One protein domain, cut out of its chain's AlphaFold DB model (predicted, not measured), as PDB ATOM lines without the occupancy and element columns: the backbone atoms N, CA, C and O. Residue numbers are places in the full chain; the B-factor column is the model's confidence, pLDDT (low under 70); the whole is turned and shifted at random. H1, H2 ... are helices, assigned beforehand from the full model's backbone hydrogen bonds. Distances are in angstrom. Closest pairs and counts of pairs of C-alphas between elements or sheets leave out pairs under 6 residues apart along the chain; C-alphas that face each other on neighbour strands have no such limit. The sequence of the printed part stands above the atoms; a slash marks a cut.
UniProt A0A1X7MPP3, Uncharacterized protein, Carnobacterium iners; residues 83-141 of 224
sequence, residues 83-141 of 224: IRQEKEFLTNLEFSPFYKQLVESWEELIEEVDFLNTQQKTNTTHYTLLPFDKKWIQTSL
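AT A GLANCE: This is residues 83 to 141 of the 224 residues of an uncharacterized protein of Carnobacterium iners (UniProt A0A1X7MPP3). One long straight helix, H2, makes most of the length, and a shorter helix, H1, meets it end to end at a wide corner. Beyond the other end of H2 the chain turns round at residues 119 to 124 and runs back alongside H2 with no named element, to a small helix, H3, which sits near H1 on the inner side of the corner. The printed part has 59 residues with three named helices, in the order H1, H2, H3, and no named strand; the class is all helix. It is only just extended, close to loose, with a radius of gyration of the C-alphas of 15.9 A, and its outline is a rod with spans of 51 by 21 by 10 A.

HOW THE PARTS SIT: The longest helix is H2, residues 97 to 119, and it touches no helix. H1, residues 83 to 95, is close to H2 but not clearly touching it; their closest C-alphas, those of Leu 93 and Tyr 99, are 6.6 A apart. H1 and H2 stand at a steep tilt of 62 degrees and run the same way, and their centres are 24.8 A apart. H3, residues 134 to 140, is close to H1 but not clearly touching it; the closest C-alphas, those of Leu 90 and Gln 138, are 7.4 A apart. H1 and H3 stand at a steep tilt of 55 degrees and run opposite ways, with their centres 11.8 A apart. H2 and H3 are apart. In H1, H2 and H3 every pair of O i and N i+4 is within hydrogen-bond range.

IN THESE COORDINATES: H2 has 23 residues, Pro 97 to Gln 119, and measures 33.1 A from first to last C-alpha; C-alpha 97 is at (31.676, 29.018, -11.138) and C-alpha 119 at (28.077, 47.551, -38.353). H1 has 13 residues, Ile 83 to Phe 95, and measures 18.6 A; C-alpha 83 is at (48.148, 12.349, -14.754). H3 has 7 residues, Lys 134 to Ser 140, and measures 10.3 A; C-alpha 140 is at (48.630, 26.643, -20.229).

THE WHOLE: The two C-alphas farthest apart, those of Arg 84 and Lys 121, are 51.3 A from each other, while the first and last printed C-alphas, of Ile 83 and Leu 141, are 12.7 A apart. The printed part has no cut. The link from H1 to H2 is tight, with one residue, and the link from H2 to H3 is long, with 14 residues, 120 to 133. Two stretches stand free: residues 95 to 101, of which 97 to 101 belong to H2, and residues 119 to 124. The mean pLDDT of the printed part is 86.2, and residues 121 to 123 are under 70.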
ATOM      1  N   ILE A  83      49.041  12.121 -13.605       75.38
ATOM      2  CA  ILE A  83      48.148  12.349 -14.754       75.38
ATOM      3  C   ILE A  83      46.672  12.245 -14.337       75.38
ATOM      4  O   ILE A  83      45.830  13.009 -14.810       75.38
ATOM      5  N   ARG A  84      46.325  11.302 -13.452       73.81
ATOM      6  CA  ARG A  84      44.957  11.174 -12.935       73.81
ATOM      7  C   ARG A  84      44.563  12.372 -12.066       73.81
ATOM      8  O   ARG A  84      43.489  12.915 -12.299       73.81
ATOM      9  N   GLN A  85      45.409  12.789 -11.126       75.94
ATOM     10  CA  GLN A  85      45.166  13.963 -10.284       75.94
ATOM     11  C   GLN A  85      45.066  15.241 -11.120       75.94
ATOM     12  O   GLN A  85      44.184  16.060 -10.888       75.94
ATOM     13  N   GLU A  86      45.909  15.390 -12.141       79.88
ATOM     14  CA  GLU A  86      45.829  16.490 -13.104       79.88
ATOM     15  C   GLU A  86      44.475  16.494 -13.823       79.88
ATOM     16  O   GLU A  86      43.798  17.521 -13.886       79.88
ATOM     17  N   LYS A  87      44.025  15.330 -14.306       81.50
ATOM     18  CA  LYS A  87      42.717  15.194 -14.952       81.50
ATOM     19  C   LYS A  87      41.565  15.525 -14.001       81.50
ATOM     20  O   LYS A  87      40.597  16.162 -14.416       81.50
ATOM     21  N   GLU A  88      41.649  15.090 -12.751       83.12
ATOM     22  CA  GLU A  88      40.640  15.366 -11.728       83.12
ATOM     23  C   GLU A  88      40.598  16.851 -11.364       83.12
ATOM     24  O   GLU A  88      39.524  17.451 -11.349       83.12
ATOM     25  N   PHE A  89      41.758  17.480 -11.184       86.06
ATOM     26  CA  PHE A  89      41.870  18.919 -10.980       86.06
ATOM     27  C   PHE A  89      41.242  19.707 -12.135       86.06
ATOM     28  O   PHE A  89      40.432  20.599 -11.896       86.06
ATOM     29  N   LEU A  90      41.562  19.352 -13.385       86.56
ATOM     30  CA  LEU A  90      40.975  19.980 -14.573       86.56
ATOM     31  C   LEU A  90      39.457  19.798 -14.616       86.56
ATOM     32  O   LEU A  90      38.730  20.744 -14.897       86.56
ATOM     33  N   THR A  91      38.976  18.602 -14.278       87.69
ATOM     34  CA  THR A  91      37.540  18.311 -14.199       87.69
ATOM     35  C   THR A  91      36.860  19.201 -13.154       87.69
ATOM     36  O   THR A  91      35.842  19.826 -13.438       87.69
ATOM     37  N   ASN A  92      37.447  19.331 -11.964       89.25
ATOM     38  CA  ASN A  92      36.927  20.191 -10.901       89.25
ATOM     39  C   ASN A  92      36.970  21.677 -11.281       89.25
ATOM     40  O   ASN A  92      36.042  22.425 -10.968       89.25
ATOM     41  N   LEU A  93      38.017  22.102 -11.990       89.75
ATOM     42  CA  LEU A  93      38.131  23.455 -12.519       89.75
ATOM     43  C   LEU A  93      37.002  23.757 -13.510       89.75
ATOM     44  O   LEU A  93      36.389  24.816 -13.396       89.75
ATOM     45  N   GLU A  94      36.667  22.827 -14.410       88.44
ATOM     46  CA  GLU A  94      35.544  22.968 -15.353       88.44
ATOM     47  C   GLU A  94      34.189  23.135 -14.650       88.44
ATOM     48  O   GLU A  94      33.297  23.820 -15.153       88.44
ATOM     49  N   PHE A  95      34.022  22.544 -13.466       90.44
ATOM     50  CA  PHE A  95      32.810  22.714 -12.664       90.44
ATOM     51  C   PHE A  95      32.787  24.001 -11.837       90.44
ATOM     52  O   PHE A  95      31.730  24.354 -11.301       90.44
ATOM     53  N   SER A  96      33.911  24.712 -11.731       94.00
ATOM     54  CA  SER A  96      33.990  25.929 -10.929       94.00
ATOM     55  C   SER A  96      33.114  27.053 -11.513       94.00
ATOM     56  O   SER A  96      33.035  27.209 -12.735       94.00
ATOM     57  N   PRO A  97      32.473  27.883 -10.666       94.44
ATOM     58  CA  PRO A  97      31.676  29.018 -11.138       94.44
ATOM     59  C   PRO A  97      32.477  29.991 -12.009       94.44
ATOM     60  O   PRO A  97      31.970  30.469 -13.016       94.44
ATOM     61  N   PHE A  98      33.744  30.230 -11.659       92.94
ATOM     62  CA  PHE A  98      34.632  31.111 -12.417       92.94
ATOM     63  C   PHE A  98      34.917  30.594 -13.825       92.94
ATOM     64  O   PHE A  98      34.945  31.377 -14.768       92.94
ATOM     65  N   TYR A  99      35.107  29.282 -13.986       92.38
ATOM     66  CA  TYR A  99      35.303  28.698 -15.309       92.38
ATOM     67  C   TYR A  99      34.057  28.869 -16.178       92.38
ATOM     68  O   TYR A  99      34.171  29.237 -17.341       92.38
ATOM     69  N   LYS A 100      32.865  28.647 -15.612       92.75
ATOM     70  CA  LYS A 100      31.602  28.845 -16.340       92.75
ATOM     71  C   LYS A 100      31.426  30.295 -16.780       92.75
ATOM     72  O   LYS A 100      31.188  30.528 -17.955       92.75
ATOM     73  N   GLN A 101      31.668  31.242 -15.875       94.81
ATOM     74  CA  GLN A 101      31.637  32.672 -16.190       94.81
ATOM     75  C   GLN A 101      32.633  33.044 -17.292       94.81
ATOM     76  O   GLN A 101      32.299  33.819 -18.175       94.81
ATOM     77  N   LEU A 102      33.844  32.478 -17.274       93.69
ATOM     78  CA  LEU A 102      34.831  32.717 -18.328       93.69
ATOM     79  C   LEU A 102      34.323  32.255 -19.699       93.69
ATOM     80  O   LEU A 102      34.512  32.968 -20.679       93.69
ATOM     81  N   VAL A 103      33.706  31.071 -19.769       93.25
ATOM     82  CA  VAL A 103      33.139  30.538 -21.016       93.25
ATOM     83  C   VAL A 103      31.974  31.405 -21.491       93.25
ATOM     84  O   VAL A 103      31.963  31.793 -22.653       93.25
ATOM     85  N   GLU A 104      31.060  31.773 -20.593       94.81
ATOM     86  CA  GLU A 104      29.918  32.650 -20.891       94.81
ATOM     87  C   GLU A 104      30.385  34.019 -21.412       94.81
ATOM     88  O   GLU A 104      29.981  34.446 -22.489       94.81
ATOM     89  N   SER A 105      31.326  34.676 -20.726       96.12
ATOM     90  CA  SER A 105      31.893  35.950 -21.188       96.12
ATOM     91  C   SER A 105      32.656  35.826 -22.511       96.12
ATOM     92  O   SER A 105      32.756  36.797 -23.261       96.12
ATOM     93  N   TRP A 106      33.223  34.655 -22.816       95.50
ATOM     94  CA  TRP A 106      33.868  34.413 -24.108       95.50
ATOM     95  C   TRP A 106      32.841  34.278 -25.235       95.50
ATOM     96  O   TRP A 106      33.083  34.770 -26.334       95.50
ATOM     97  N   GLU A 107      31.698  33.644 -24.969       94.81
ATOM     98  CA  GLU A 107      30.571  33.565 -25.904       94.81
ATOM     99  C   GLU A 107      29.974  34.952 -26.171       94.81
ATOM    100  O   GLU A 107      29.832  35.333 -27.332       94.81
ATOM    101  N   GLU A 108      29.756  35.759 -25.128       96.25
ATOM    102  CA  GLU A 108      29.319  37.157 -25.266       96.25
ATOM    103  C   GLU A 108      30.286  37.979 -26.138       96.25
ATOM    104  O   GLU A 108      29.871  38.786 -26.969       96.25
ATOM    105  N   LEU A 109      31.596  37.747 -26.002       96.19
ATOM    106  CA  LEU A 109      32.600  38.422 -26.822       96.19
ATOM    107  C   LEU A 109      32.539  38.000 -28.301       96.19
ATOM    108  O   LEU A 109      32.803  38.823 -29.177       96.19
ATOM    109  N   ILE A 110      32.204  36.739 -28.594       94.50
ATOM    110  CA  ILE A 110      31.997  36.268 -29.973       94.50
ATOM    111  C   ILE A 110      30.791  36.986 -30.587       94.50
ATOM    112  O   ILE A 110      30.900  37.504 -31.700       94.50
ATOM    113  N   GLU A 111      29.683  37.077 -29.849       93.62
ATOM    114  CA  GLU A 111      28.482  37.791 -30.296       93.62
ATOM    115  C   GLU A 111      28.768  39.274 -30.574       93.62
ATOM    116  O   GLU A 111      28.319  39.817 -31.587       93.62
ATOM    117  N   GLU A 112      29.574  39.923 -29.731       93.75
ATOM    118  CA  GLU A 112      29.991  41.314 -29.932       93.75
ATOM    119  C   GLU A 112      30.852  41.482 -31.198       93.75
ATOM    120  O   GLU A 112      30.668  42.434 -31.960       93.75
ATOM    121  N   VAL A 113      31.766  40.545 -31.485       92.56
ATOM    122  CA  VAL A 113      32.564  40.562 -32.727       92.56
ATOM    123  C   VAL A 113      31.661  40.447 -33.957       92.56
ATOM    124  O   VAL A 113      31.830  41.202 -34.920       92.56
ATOM    125  N   ASP A 114      30.674  39.552 -33.920       90.06
ATOM    126  CA  ASP A 114      29.703  39.389 -35.003       90.06
ATOM    127  C   ASP A 114      28.844  40.642 -35.185       90.06
ATOM    128  O   ASP A 114      28.667  41.122 -36.310       90.06
ATOM    129  N   PHE A 115      28.382  41.242 -34.089       91.31
ATOM    130  CA  PHE A 115      27.656  42.505 -34.122       91.31
ATOM    131  C   PHE A 115      28.486  43.621 -34.771       91.31
ATOM    132  O   PHE A 115      28.006  44.293 -35.690       91.31
ATOM    133  N   LEU A 116      29.752  43.783 -34.384       90.69
ATOM    134  CA  LEU A 116      30.643  44.795 -34.959       90.69
ATOM    135  C   LEU A 116      30.924  44.561 -36.450       90.69
ATOM    136  O   LEU A 116      30.965  45.528 -37.220       90.69
ATOM    137  N   ASN A 117      31.041  43.302 -36.886       89.44
ATOM    138  CA  ASN A 117      31.139  42.968 -38.309       89.44
ATOM    139  C   ASN A 117      29.914  43.458 -39.095       89.44
ATOM    140  O   ASN A 117      30.070  43.965 -40.204       89.44
ATOM    141  N   THR A 118      28.701  43.350 -38.535       86.88
ATOM    142  CA  THR A 118      27.486  43.844 -39.213       86.88
ATOM    143  C   THR A 118      27.416  45.372 -39.293       86.88
ATOM    144  O   THR A 118      26.798  45.913 -40.213       86.88
ATOM    145  N   GLN A 119      28.057  46.087 -38.361       85.50
ATOM    146  CA  GLN A 119      28.077  47.551 -38.353       85.50
ATOM    147  C   GLN A 119      29.098  48.156 -39.327       85.50
ATOM    148  O   GLN A 119      28.903  49.281 -39.808       85.50
ATOM    149  N   GLN A 120      30.181  47.440 -39.642       79.56
ATOM    150  CA  GLN A 120      31.176  47.904 -40.607       79.56
ATOM    151  C   GLN A 120      30.620  47.821 -42.038       79.56
ATOM    152  O   GLN A 120      30.628  46.785 -42.687       79.56
ATOM    153  N   LYS A 121      30.166  48.965 -42.570       63.03
ATOM    154  CA  LYS A 121      29.574  49.106 -43.922       63.03
ATOM    155  C   LYS A 121      30.507  48.732 -45.089       63.03
ATOM    156  O   LYS A 121      30.057  48.674 -46.232       63.03
ATOM    157  N   THR A 122      31.798  48.529 -44.838       61.44
ATOM    158  CA  THR A 122      32.800  48.158 -45.843       61.44
ATOM    159  C   THR A 122      33.120  46.669 -45.726       61.44
ATOM    160  O   THR A 122      33.983  46.280 -44.947       61.44
ATOM    161  N   ASN A 123      32.448  45.849 -46.539       60.16
ATOM    162  CA  ASN A 123      32.540  44.377 -46.602       60.16
ATOM    163  C   ASN A 123      33.928  43.800 -46.979       60.16
ATOM    164  O   ASN A 123      34.021  42.661 -47.429       60.16
ATOM    165  N   THR A 124      35.014  44.563 -46.886       70.81
ATOM    166  CA  THR A 124      36.344  44.109 -47.318       70.81
ATOM    167  C   THR A 124      37.067  43.259 -46.281       70.81
ATOM    168  O   THR A 124      37.955  42.498 -46.651       70.81
ATOM    169  N   THR A 125      36.703  43.359 -45.001       77.06
ATOM    170  CA  THR A 125      37.349  42.615 -43.911       77.06
ATOM    171  C   THR A 125      36.303  42.076 -42.951       77.06
ATOM    172  O   THR A 125      35.475  42.834 -42.459       77.06
ATOM    173  N   HIS A 126      36.357  40.772 -42.690       85.25
ATOM    174  CA  HIS A 126      35.504  40.080 -41.732       85.25
ATOM    175  C   HIS A 126      36.392  39.489 -40.640       85.25
ATOM    176  O   HIS A 126      37.386  38.824 -40.947       85.25
ATOM    177  N   TYR A 127      36.059  39.761 -39.384       89.81
ATOM    178  CA  TYR A 127      36.789  39.253 -38.228       89.81
ATOM    179  C   TYR A 127      36.038  38.071 -37.624       89.81
ATOM    180  O   TYR A 127      34.816  38.069 -37.594       89.81
ATOM    181  N   THR A 128      36.743  37.066 -37.120       90.50
ATOM    182  CA  THR A 128      36.099  35.924 -36.460       90.50
ATOM    183  C   THR A 128      36.880  35.580 -35.208       90.50
ATOM    184  O   THR A 128      38.101  35.412 -35.267       90.50
ATOM    185  N   LEU A 129      36.182  35.478 -34.080       92.06
ATOM    186  CA  LEU A 129      36.746  34.976 -32.835       92.06
ATOM    187  C   LEU A 129      36.448  33.478 -32.723       92.06
ATOM    188  O   LEU A 129      35.329  33.036 -32.970       92.06
ATOM    189  N   LEU A 130      37.467  32.685 -32.394       92.06
ATOM    190  CA  LEU A 130      37.293  31.244 -32.239       92.06
ATOM    191  C   LEU A 130      36.548  30.918 -30.930       92.06
ATOM    192  O   LEU A 130      36.763  31.607 -29.924       92.06
ATOM    193  N   PRO A 131      35.738  29.841 -30.915       89.94
ATOM    194  CA  PRO A 131      35.134  29.328 -29.692       89.94
ATOM    195  C   PRO A 131      36.178  29.039 -28.618       89.94
ATOM    196  O   PRO A 131      37.332  28.719 -28.921       89.94
ATOM    197  N   PHE A 132      35.752  29.103 -27.361       90.00
ATOM    198  CA  PHE A 132      36.616  28.792 -26.234       90.00
ATOM    199  C   PHE A 132      37.126  27.342 -26.315       90.00
ATOM    200  O   PHE A 132      36.351  26.387 -26.220       90.00
ATOM    201  N   ASP A 133      38.439  27.158 -26.481       85.94
ATOM    202  CA  ASP A 133      39.053  25.830 -26.504       85.94
ATOM    203  C   ASP A 133      39.505  25.429 -25.098       85.94
ATOM    204  O   ASP A 133      40.478  25.954 -24.551       85.94
ATOM    205  N   LYS A 134      38.846  24.416 -24.531       82.06
ATOM    206  CA  LYS A 134      39.223  23.834 -23.235       82.06
ATOM    207  C   LYS A 134      40.695  23.410 -23.184       82.06
ATOM    208  O   LYS A 134      41.313  23.451 -22.118       82.06
ATOM    209  N   LYS A 135      41.282  23.030 -24.324       83.31
ATOM    210  CA  LYS A 135      42.694  22.643 -24.413       83.31
ATOM    211  C   LYS A 135      43.636  23.806 -24.120       83.31
ATOM    212  O   LYS A 135      44.758  23.555 -23.688       83.31
ATOM    213  N   TRP A 136      43.224  25.063 -24.291       82.81
ATOM    214  CA  TRP A 136      44.063  26.211 -23.934       82.81
ATOM    215  C   TRP A 136      44.376  26.235 -22.447       82.81
ATOM    216  O   TRP A 136      45.533  26.388 -22.073       82.81
ATOM    217  N   ILE A 137      43.384  25.987 -21.593       82.19
ATOM    218  CA  ILE A 137      43.609  25.880 -20.150       82.19
ATOM    219  C   ILE A 137      44.508  24.683 -19.836       82.19
ATOM    220  O   ILE A 137      45.461  24.831 -19.082       82.19
ATOM    221  N   GLN A 138      44.269  23.527 -20.462       78.38
ATOM    222  CA  GLN A 138      45.073  22.318 -20.235       78.38
ATOM    223  C   GLN A 138      46.543  22.492 -20.642       78.38
ATOM    224  O   GLN A 138      47.437  22.049 -19.938       78.38
ATOM    225  N   THR A 139      46.798  23.152 -21.771       78.12
ATOM    226  CA  THR A 139      48.156  23.414 -22.279       78.12
ATOM    227  C   THR A 139      48.862  24.551 -21.541       78.12
ATOM    228  O   THR A 139      50.091  24.577 -21.501       78.12
ATOM    229  N   SER A 140      48.100  25.480 -20.957       79.62
ATOM    230  CA  SER A 140      48.630  26.643 -20.229       79.62
ATOM    231  C   SER A 140      48.821  26.368 -18.736       79.62
ATOM    232  O   SER A 140      49.650  27.009 -18.086       79.62
ATOM    233  N   LEU A 141      48.085  25.403 -18.179       74.81
ATOM    234  CA  LEU A 141      48.340  24.857 -16.853       74.81
ATOM    235  C   LEU A 141      49.615  24.022 -16.904       74.81
ATOM    236  O   LEU A 141      49.660  22.930 -17.458       74.81
TER     237      LEU A 141